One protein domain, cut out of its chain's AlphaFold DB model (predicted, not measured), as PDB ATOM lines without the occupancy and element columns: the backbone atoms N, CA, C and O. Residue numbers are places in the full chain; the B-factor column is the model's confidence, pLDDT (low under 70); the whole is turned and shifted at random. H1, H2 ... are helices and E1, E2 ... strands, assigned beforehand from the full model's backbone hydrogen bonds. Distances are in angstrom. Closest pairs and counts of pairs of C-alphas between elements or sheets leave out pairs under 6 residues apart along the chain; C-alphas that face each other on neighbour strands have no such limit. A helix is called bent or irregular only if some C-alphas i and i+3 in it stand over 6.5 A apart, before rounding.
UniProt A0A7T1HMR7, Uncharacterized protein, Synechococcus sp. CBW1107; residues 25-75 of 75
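What this domain is: This is residues 25 to 75 of the 75 residues of an uncharacterized protein of Synechococcus sp. CBW1107 (UniProt A0A7T1HMR7). A two-stranded hairpin, E1 and E2, has one helix, H1, over one face, with residues 60 to 67 of H1 nearest to the strands. From the end of E2, a long stretch without a named element loops away and folds back along the free side of E2 before it reaches H1. The printed part has 51 residues, with two named strands and one named helix in the order E1, E2, H1; the sheet order is E1 - E2, antiparallel. The class is mixed, helices and strands, with under half of the residues in named elements. The whole is compact, with a radius of gyration of the C-alphas of 10.3 A, and its outline is elongated, spanning 30 by 18 by 15 A.

Where its parts are: The printed part begins at Arg 25. E1 is residues 29 to 33, 12.9 A from first to last C-alpha, and its C-alpha 29 is at (537.712, 456.719, 280.094). E2 is residues 39 to 43, 13.0 A long by the same measure, with C-alpha 39 at (548.363, 456.929, 284.636). H1 is residues 60 to 74, 21.3 A long, and ends with C-alpha 74 at (536.895, 443.323, 275.068).

How they stand to each other: E1 and E2 are antiparallel neighbours and a hairpin, with 161 degrees between their N-to-C directions. The C-alphas of Phe 29 and Pro 43, which face each other, are 4.3 A apart. N 30 and O 42 are within hydrogen-bond range at 2.7 A, and N 40 and O 32 at 2.9 A. Residues 25 to 26 pair with residues 29 to 30 of E1, antiparallel. Residues 53 to 54 pair with residues 40 to 41 of E2, also antiparallel. E1 and H1 are near each other, with 8 pairs of C-alphas within 10 A. The closest C-alphas of E2 and H1 are those of Trp 39 and Val 63, 7.4 A apart, and the centres of the two elements are 11.2 A apart. In H1 every O i to N i+4 pair is within hydrogen-bond range, and the helix is not bent.

The domain as a whole: The two C-alphas farthest apart are those of Ala 35 and Ala 75, at 31.9 A. The link E1 to E2, with 5 residues, is tight; the link E2 to H1, residues 44 to 59, is long. The printed part has no cut and ends at residue 75, the chain's last residue. The mean pLDDT of the printed part is 91.7, and one printed residue, Pro 47 in the long link, is under 70.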
ATOM      1  N   ARG A  25     539.834 463.033 279.080       94.94
ATOM      2  CA  ARG A  25     538.742 462.141 278.688       94.94
ATOM      3  C   ARG A  25     539.050 461.527 277.337       94.94
ATOM      4  O   ARG A  25     539.414 462.237 276.400       94.94
ATOM      5  N   TYR A  26     538.936 460.211 277.240       95.25
ATOM      6  CA  TYR A  26     539.264 459.477 276.029       95.25
ATOM      7  C   TYR A  26     538.431 458.205 275.917       95.25
ATOM      8  O   TYR A  26     538.531 457.325 276.765       95.25
ATOM      9  N   ARG A  27     537.606 458.107 274.865       92.31
ATOM     10  CA  ARG A  27     536.762 456.930 274.560       92.31
ATOM     11  C   ARG A  27     535.920 456.427 275.744       92.31
ATOM     12  O   ARG A  27     535.715 455.228 275.902       92.31
ATOM     13  N   GLY A  28     535.436 457.352 276.572       92.69
ATOM     14  CA  GLY A  28     534.659 457.044 277.773       92.69
ATOM     15  C   GLY A  28     535.499 456.600 278.975       92.69
ATOM     16  O   GLY A  28     534.946 456.045 279.922       92.69
ATOM     17  N   PHE A  29     536.810 456.857 278.956       94.75
ATOM     18  CA  PHE A  29     537.712 456.719 280.094       94.75
ATOM     19  C   PHE A  29     538.250 458.073 280.545       94.75
ATOM     20  O   PHE A  29     538.584 458.945 279.744       94.75
ATOM     21  N   VAL A  30     538.428 458.188 281.854       94.94
ATOM     22  CA  VAL A  30     539.175 459.234 282.536       94.94
ATOM     23  C   VAL A  30     540.613 458.758 282.727       94.94
ATOM     24  O   VAL A  30     540.853 457.764 283.415       94.94
ATOM     25  N   LEU A  31     541.570 459.476 282.143       95.94
ATOM     26  CA  LEU A  31     543.004 459.259 282.311       95.94
ATOM     27  C   LEU A  31     543.537 460.328 283.267       95.94
ATOM     28  O   LEU A  31     543.413 461.526 283.003       95.94
ATOM     29  N   MET A  32     544.109 459.892 284.384       95.31
ATOM     30  CA  MET A  32     544.613 460.774 285.436       95.31
ATOM     31  C   MET A  32     546.121 460.571 285.598       95.31
ATOM     32  O   MET A  32     546.525 459.501 286.076       95.31
ATOM     33  N   PRO A  33     546.951 461.568 285.249       94.50
ATOM     34  CA  PRO A  33     548.389 461.480 285.448       94.50
ATOM     35  C   PRO A  33     548.709 461.441 286.944       94.50
ATOM     36  O   PRO A  33     548.052 462.089 287.765       94.50
ATOM     37  N   GLN A  34     549.712 460.650 287.294       93.44
ATOM     38  CA  GLN A  34     550.214 460.473 288.649       93.44
ATOM     39  C   GLN A  34     551.609 461.103 288.767       93.44
ATOM     40  O   GLN A  34     552.278 461.353 287.764       93.44
ATOM     41  N   ALA A  35     552.060 461.374 289.993       89.56
ATOM     42  CA  ALA A  35     553.361 462.011 290.227       89.56
ATOM     43  C   ALA A  35     554.557 461.142 289.781       89.56
ATOM     44  O   ALA A  35     555.617 461.668 289.465       89.56
ATOM     45  N   ASP A  36     554.373 459.823 289.712       90.06
ATOM     46  CA  ASP A  36     555.363 458.825 289.284       90.06
ATOM     47  C   ASP A  36     555.352 458.571 287.762       90.06
ATOM     48  O   ASP A  36     555.808 457.526 287.302       90.06
ATOM     49  N   LEU A  37     554.804 459.507 286.974       90.25
ATOM     50  CA  LEU A  37     554.633 459.413 285.514       90.25
ATOM     51  C   LEU A  37     553.706 458.278 285.045       90.25
ATOM     52  O   LEU A  37     553.568 458.047 283.840       90.25
ATOM     53  N   THR A  38     553.051 457.572 285.968       95.25
ATOM     54  CA  THR A  38     552.025 456.580 285.636       95.25
ATOM     55  C   THR A  38     550.677 457.247 285.386       95.25
ATOM     56  O   THR A  38     550.459 458.420 285.705       95.25
ATOM     57  N   TRP A  39     549.733 456.480 284.843       96.25
ATOM     58  CA  TRP A  39     548.363 456.929 284.636       96.25
ATOM     59  C   TRP A  39     547.381 455.989 285.312       96.25
ATOM     60  O   TRP A  39     547.449 454.772 285.145       96.25
ATOM     61  N   LEU A  40     546.431 456.564 286.046       96.06
ATOM     62  CA  LEU A  40     545.237 455.853 286.476       96.06
ATOM     63  C   LEU A  40     544.171 456.005 285.388       96.06
ATOM     64  O   LEU A  40     543.764 457.122 285.069       96.06
ATOM     65  N   VAL A  41     543.722 454.885 284.830       95.81
ATOM     66  CA  VAL A  41     542.721 454.824 283.762       95.81
ATOM     67  C   VAL A  41     541.442 454.236 284.334       95.81
ATOM     68  O   VAL A  41     541.435 453.107 284.828       95.81
ATOM     69  N   ARG A  42     540.350 455.000 284.297       94.25
ATOM     70  CA  ARG A  42     539.049 454.588 284.846       94.25
ATOM     71  C   ARG A  42     537.939 454.807 283.826       94.25
ATOM     72  O   ARG A  42     537.948 455.849 283.184       94.25
ATOM     73  N   PRO A  43     536.956 453.907 283.713       93.06
ATOM     74  CA  PRO A  43     535.718 454.195 282.997       93.06
ATOM     75  C   PRO A  43     535.018 455.441 283.551       93.06
ATOM     76  O   PRO A  43     534.967 455.637 284.766       93.06
ATOM     77  N   GLU A  44     534.445 456.261 282.672       90.19
ATOM     78  CA  GLU A  44     533.595 457.399 283.047       90.19
ATOM     79  C   GLU A  44     532.230 456.946 283.573       90.19
ATOM     80  O   GLU A  44     531.622 457.624 284.400       90.19
ATOM     81  N   ARG A  45     531.726 455.810 283.077       83.25
ATOM     82  CA  ARG A  45     530.410 455.258 283.417       83.25
ATOM     83  C   ARG A  45     530.499 453.739 283.547       83.25
ATOM     84  O   ARG A  45     531.349 453.114 282.925       83.25
ATOM     85  N   SER A  46     529.620 453.158 284.357       71.06
ATOM     86  CA  SER A  46     529.433 451.707 284.491       71.06
ATOM     87  C   SER A  46     528.102 451.308 283.836       71.06
ATOM     88  O   SER A  46     527.168 452.110 283.918       71.06
ATOM     89  N   PRO A  47     527.966 450.115 283.224       66.81
ATOM     90  CA  PRO A  47     528.977 449.069 283.039       66.81
ATOM     91  C   PRO A  47     529.897 449.348 281.842       66.81
ATOM     92  O   PRO A  47     529.437 449.764 280.780       66.81
ATOM     93  N   MET A  48     531.201 449.100 282.000       74.56
ATOM     94  CA  MET A  48     532.166 449.141 280.897       74.56
ATOM     95  C   MET A  48     532.937 447.825 280.775       74.56
ATOM     96  O   MET A  48     533.253 447.212 281.796       74.56
ATOM     97  N   PRO A  49     533.278 447.413 279.541       78.69
ATOM     98  CA  PRO A  49     533.908 446.120 279.261       78.69
ATOM     99  C   PRO A  49     535.367 446.032 279.745       78.69
ATOM    100  O   PRO A  49     535.928 444.944 279.829       78.69
ATOM    101  N   VAL A  50     535.989 447.163 280.097       85.50
ATOM    102  CA  VAL A  50     537.363 447.225 280.612       85.50
ATOM    103  C   VAL A  50     537.354 447.821 282.017       85.50
ATOM    104  O   VAL A  50     536.933 448.962 282.221       85.50
ATOM    105  N   LEU A  51     537.848 447.051 282.990       90.56
ATOM    106  CA  LEU A  51     537.999 447.491 284.377       90.56
ATOM    107  C   LEU A  51     539.074 448.583 284.516       90.56
ATOM    108  O   LEU A  51     539.996 448.641 283.698       90.56
ATOM    109  N   PRO A  52     539.005 449.415 285.574       93.31
ATOM    110  CA  PRO A  52     540.075 450.339 285.926       93.31
ATOM    111  C   PRO A  52     541.452 449.676 285.970       93.31
ATOM    112  O   PRO A  52     541.597 448.556 286.457       93.31
ATOM    113  N   PHE A  53     542.479 450.386 285.509       94.75
ATOM    114  CA  PHE A  53     543.857 449.902 285.548       94.75
ATOM    115  C   PHE A  53     544.863 451.045 285.671       94.75
ATOM    116  O   PHE A  53     544.536 452.213 285.453       94.75
ATOM    117  N   ARG A  54     546.102 450.694 286.025       95.81
ATOM    118  CA  ARG A  54     547.239 451.617 286.061       95.81
ATOM    119  C   ARG A  54     548.209 451.288 284.933       95.81
ATOM    120  O   ARG A  54     548.412 450.111 284.629       95.81
ATOM    121  N   THR A  55     548.788 452.306 284.313       96.06
ATOM    122  CA  THR A  55     549.877 452.124 283.343       96.06
ATOM    123  C   THR A  55     551.232 452.149 284.052       96.06
ATOM    124  O   THR A  55     551.340 452.724 285.136       96.06
ATOM    125  N   PRO A  56     552.292 451.593 283.446       95.12
ATOM    126  CA  PRO A  56     553.663 451.987 283.762       95.12
ATOM    127  C   PRO A  56     553.893 453.488 283.507       95.12
ATOM    128  O   PRO A  56     552.999 454.188 283.014       95.12
ATOM    129  N   ALA A  57     555.094 453.982 283.819       95.81
ATOM    130  CA  ALA A  57     555.512 455.319 283.405       95.81
ATOM    131  C   ALA A  57     555.399 455.428 281.875       95.81
ATOM    132  O   ALA A  57     555.982 454.620 281.149       95.81
ATOM    133  N   SER A  58     554.562 456.336 281.377       94.44
ATOM    134  CA  SER A  58     554.167 456.350 279.960       94.44
ATOM    135  C   SER A  58     553.695 457.729 279.513       94.44
ATOM    136  O   SER A  58     553.180 458.520 280.309       94.44
ATOM    137  N   SER A  59     553.835 458.016 278.217       95.19
ATOM    138  CA  SER A  59     553.280 459.235 277.632       95.19
ATOM    139  C   SER A  59     551.753 459.139 277.501       95.19
ATOM    140  O   SER A  59     551.182 458.047 277.490       95.19
ATOM    141  N   LEU A  60     551.063 460.275 277.332       95.38
ATOM    142  CA  LEU A  60     549.619 460.261 277.054       95.38
ATOM    143  C   LEU A  60     549.283 459.478 275.768       95.38
ATOM    144  O   LEU A  60     548.225 458.854 275.693       95.38
ATOM    145  N   ALA A  61     550.149 459.527 274.753       97.44
ATOM    146  CA  ALA A  61     549.936 458.809 273.497       97.44
ATOM    147  C   ALA A  61     549.925 457.289 273.725       97.44
ATOM    148  O   ALA A  61     549.005 456.611 273.268       97.44
ATOM    149  N   ASP A  62     550.869 456.786 274.521       97.50
ATOM    150  CA  ASP A  62     550.955 455.362 274.864       97.50
ATOM    151  C   ASP A  62     549.741 454.904 275.678       97.50
ATOM    152  O   ASP A  62     549.185 453.831 275.442       97.50
ATOM    153  N   VAL A  63     549.270 455.742 276.610       96.94
ATOM    154  CA  VAL A  63     548.073 455.452 277.413       96.94
ATOM    155  C   VAL A  63     546.837 455.326 276.519       96.94
ATOM    156  O   VAL A  63     546.039 454.409 276.710       96.94
ATOM    157  N   LYS A  64     546.683 456.206 275.520       97.19
ATOM    158  CA  LYS A  64     545.582 456.130 274.545       97.19
ATOM    159  C   LYS A  64     545.651 454.848 273.718       97.19
ATOM    160  O   LYS A  64     544.651 454.140 273.637       97.19
ATOM    161  N   ALA A  65     546.830 454.509 273.197       97.44
ATOM    162  CA  ALA A  65     547.033 453.278 272.436       97.44
ATOM    163  C   ALA A  65     546.720 452.020 273.270       97.44
ATOM    164  O   ALA A  65     546.088 451.082 272.782       97.44
ATOM    165  N   LEU A  66     547.095 452.013 274.553       96.31
ATOM    166  CA  LEU A  66     546.771 450.918 275.468       96.31
ATOM    167  C   LEU A  66     545.260 450.804 275.730       96.31
ATOM    168  O   LEU A  66     544.740 449.690 275.815       96.31
ATOM    169  N   VAL A  67     544.549 451.930 275.845       95.00
ATOM    170  CA  VAL A  67     543.079 451.943 275.953       95.00
ATOM    171  C   VAL A  67     542.441 451.351 274.700       95.00
ATOM    172  O   VAL A  67     541.598 450.465 274.828       95.00
ATOM    173  N   ASP A  68     542.863 451.780 273.508       95.50
ATOM    174  CA  ASP A  68     542.354 451.235 272.245       95.50
ATOM    175  C   ASP A  68     542.576 449.722 272.157       95.50
ATOM    176  O   ASP A  68     541.641 448.974 271.875       95.50
ATOM    177  N   TRP A  69     543.783 449.247 272.475       94.94
ATOM    178  CA  TRP A  69     544.091 447.817 272.465       94.94
ATOM    179  C   TRP A  69     543.199 447.018 273.423       94.94
ATOM    180  O   TRP A  69     542.693 445.955 273.057       94.94
ATOM    181  N   ARG A  70     542.962 447.524 274.641       93.12
ATOM    182  CA  ARG A  70     542.079 446.855 275.611       93.12
ATOM    183  C   ARG A  70     540.627 446.832 275.150       93.12
ATOM    184  O   ARG A  70     539.965 445.821 275.351       93.12
ATOM    185  N   LEU A  71     540.148 447.913 274.537       91.38
ATOM    186  CA  LEU A  71     538.797 447.973 273.983       91.38
ATOM    187  C   LEU A  71     538.616 446.984 272.831       91.38
ATOM    188  O   LEU A  71     537.630 446.258 272.829       91.38
ATOM    189  N   THR A  72     539.585 446.884 271.918       92.62
ATOM    190  CA  THR A  72     539.568 445.891 270.831       92.62
ATOM    191  C   THR A  72     539.531 444.456 271.355       92.62
ATOM    192  O   THR A  72     538.924 443.597 270.733       92.62
ATOM    193  N   ARG A  73     540.166 444.175 272.501       90.25
ATOM    194  CA  ARG A  73     540.158 442.837 273.117       90.25
ATOM    195  C   ARG A  73     538.887 442.496 273.891       90.25
ATOM    196  O   ARG A  73     538.710 441.330 274.231       90.25
ATOM    197  N   ALA A  74     538.097 443.496 274.261       84.25
ATOM    198  CA  ALA A  74     536.895 443.323 275.068       84.25
ATOM    199  C   ALA A  74     535.597 443.403 274.241       84.25
ATOM    200  O   ALA A  74     534.520 443.205 274.802       84.25
ATOM    201  N   ALA A  75     535.715 443.728 272.950       75.00
ATOM    202  CA  ALA A  75     534.659 443.661 271.943       75.00
ATOM    203  C   ALA A  75     534.577 442.252 271.343       75.00
ATOM    204  O   ALA A  75     533.442 441.836 271.026       75.00
TER     205      ALA A  75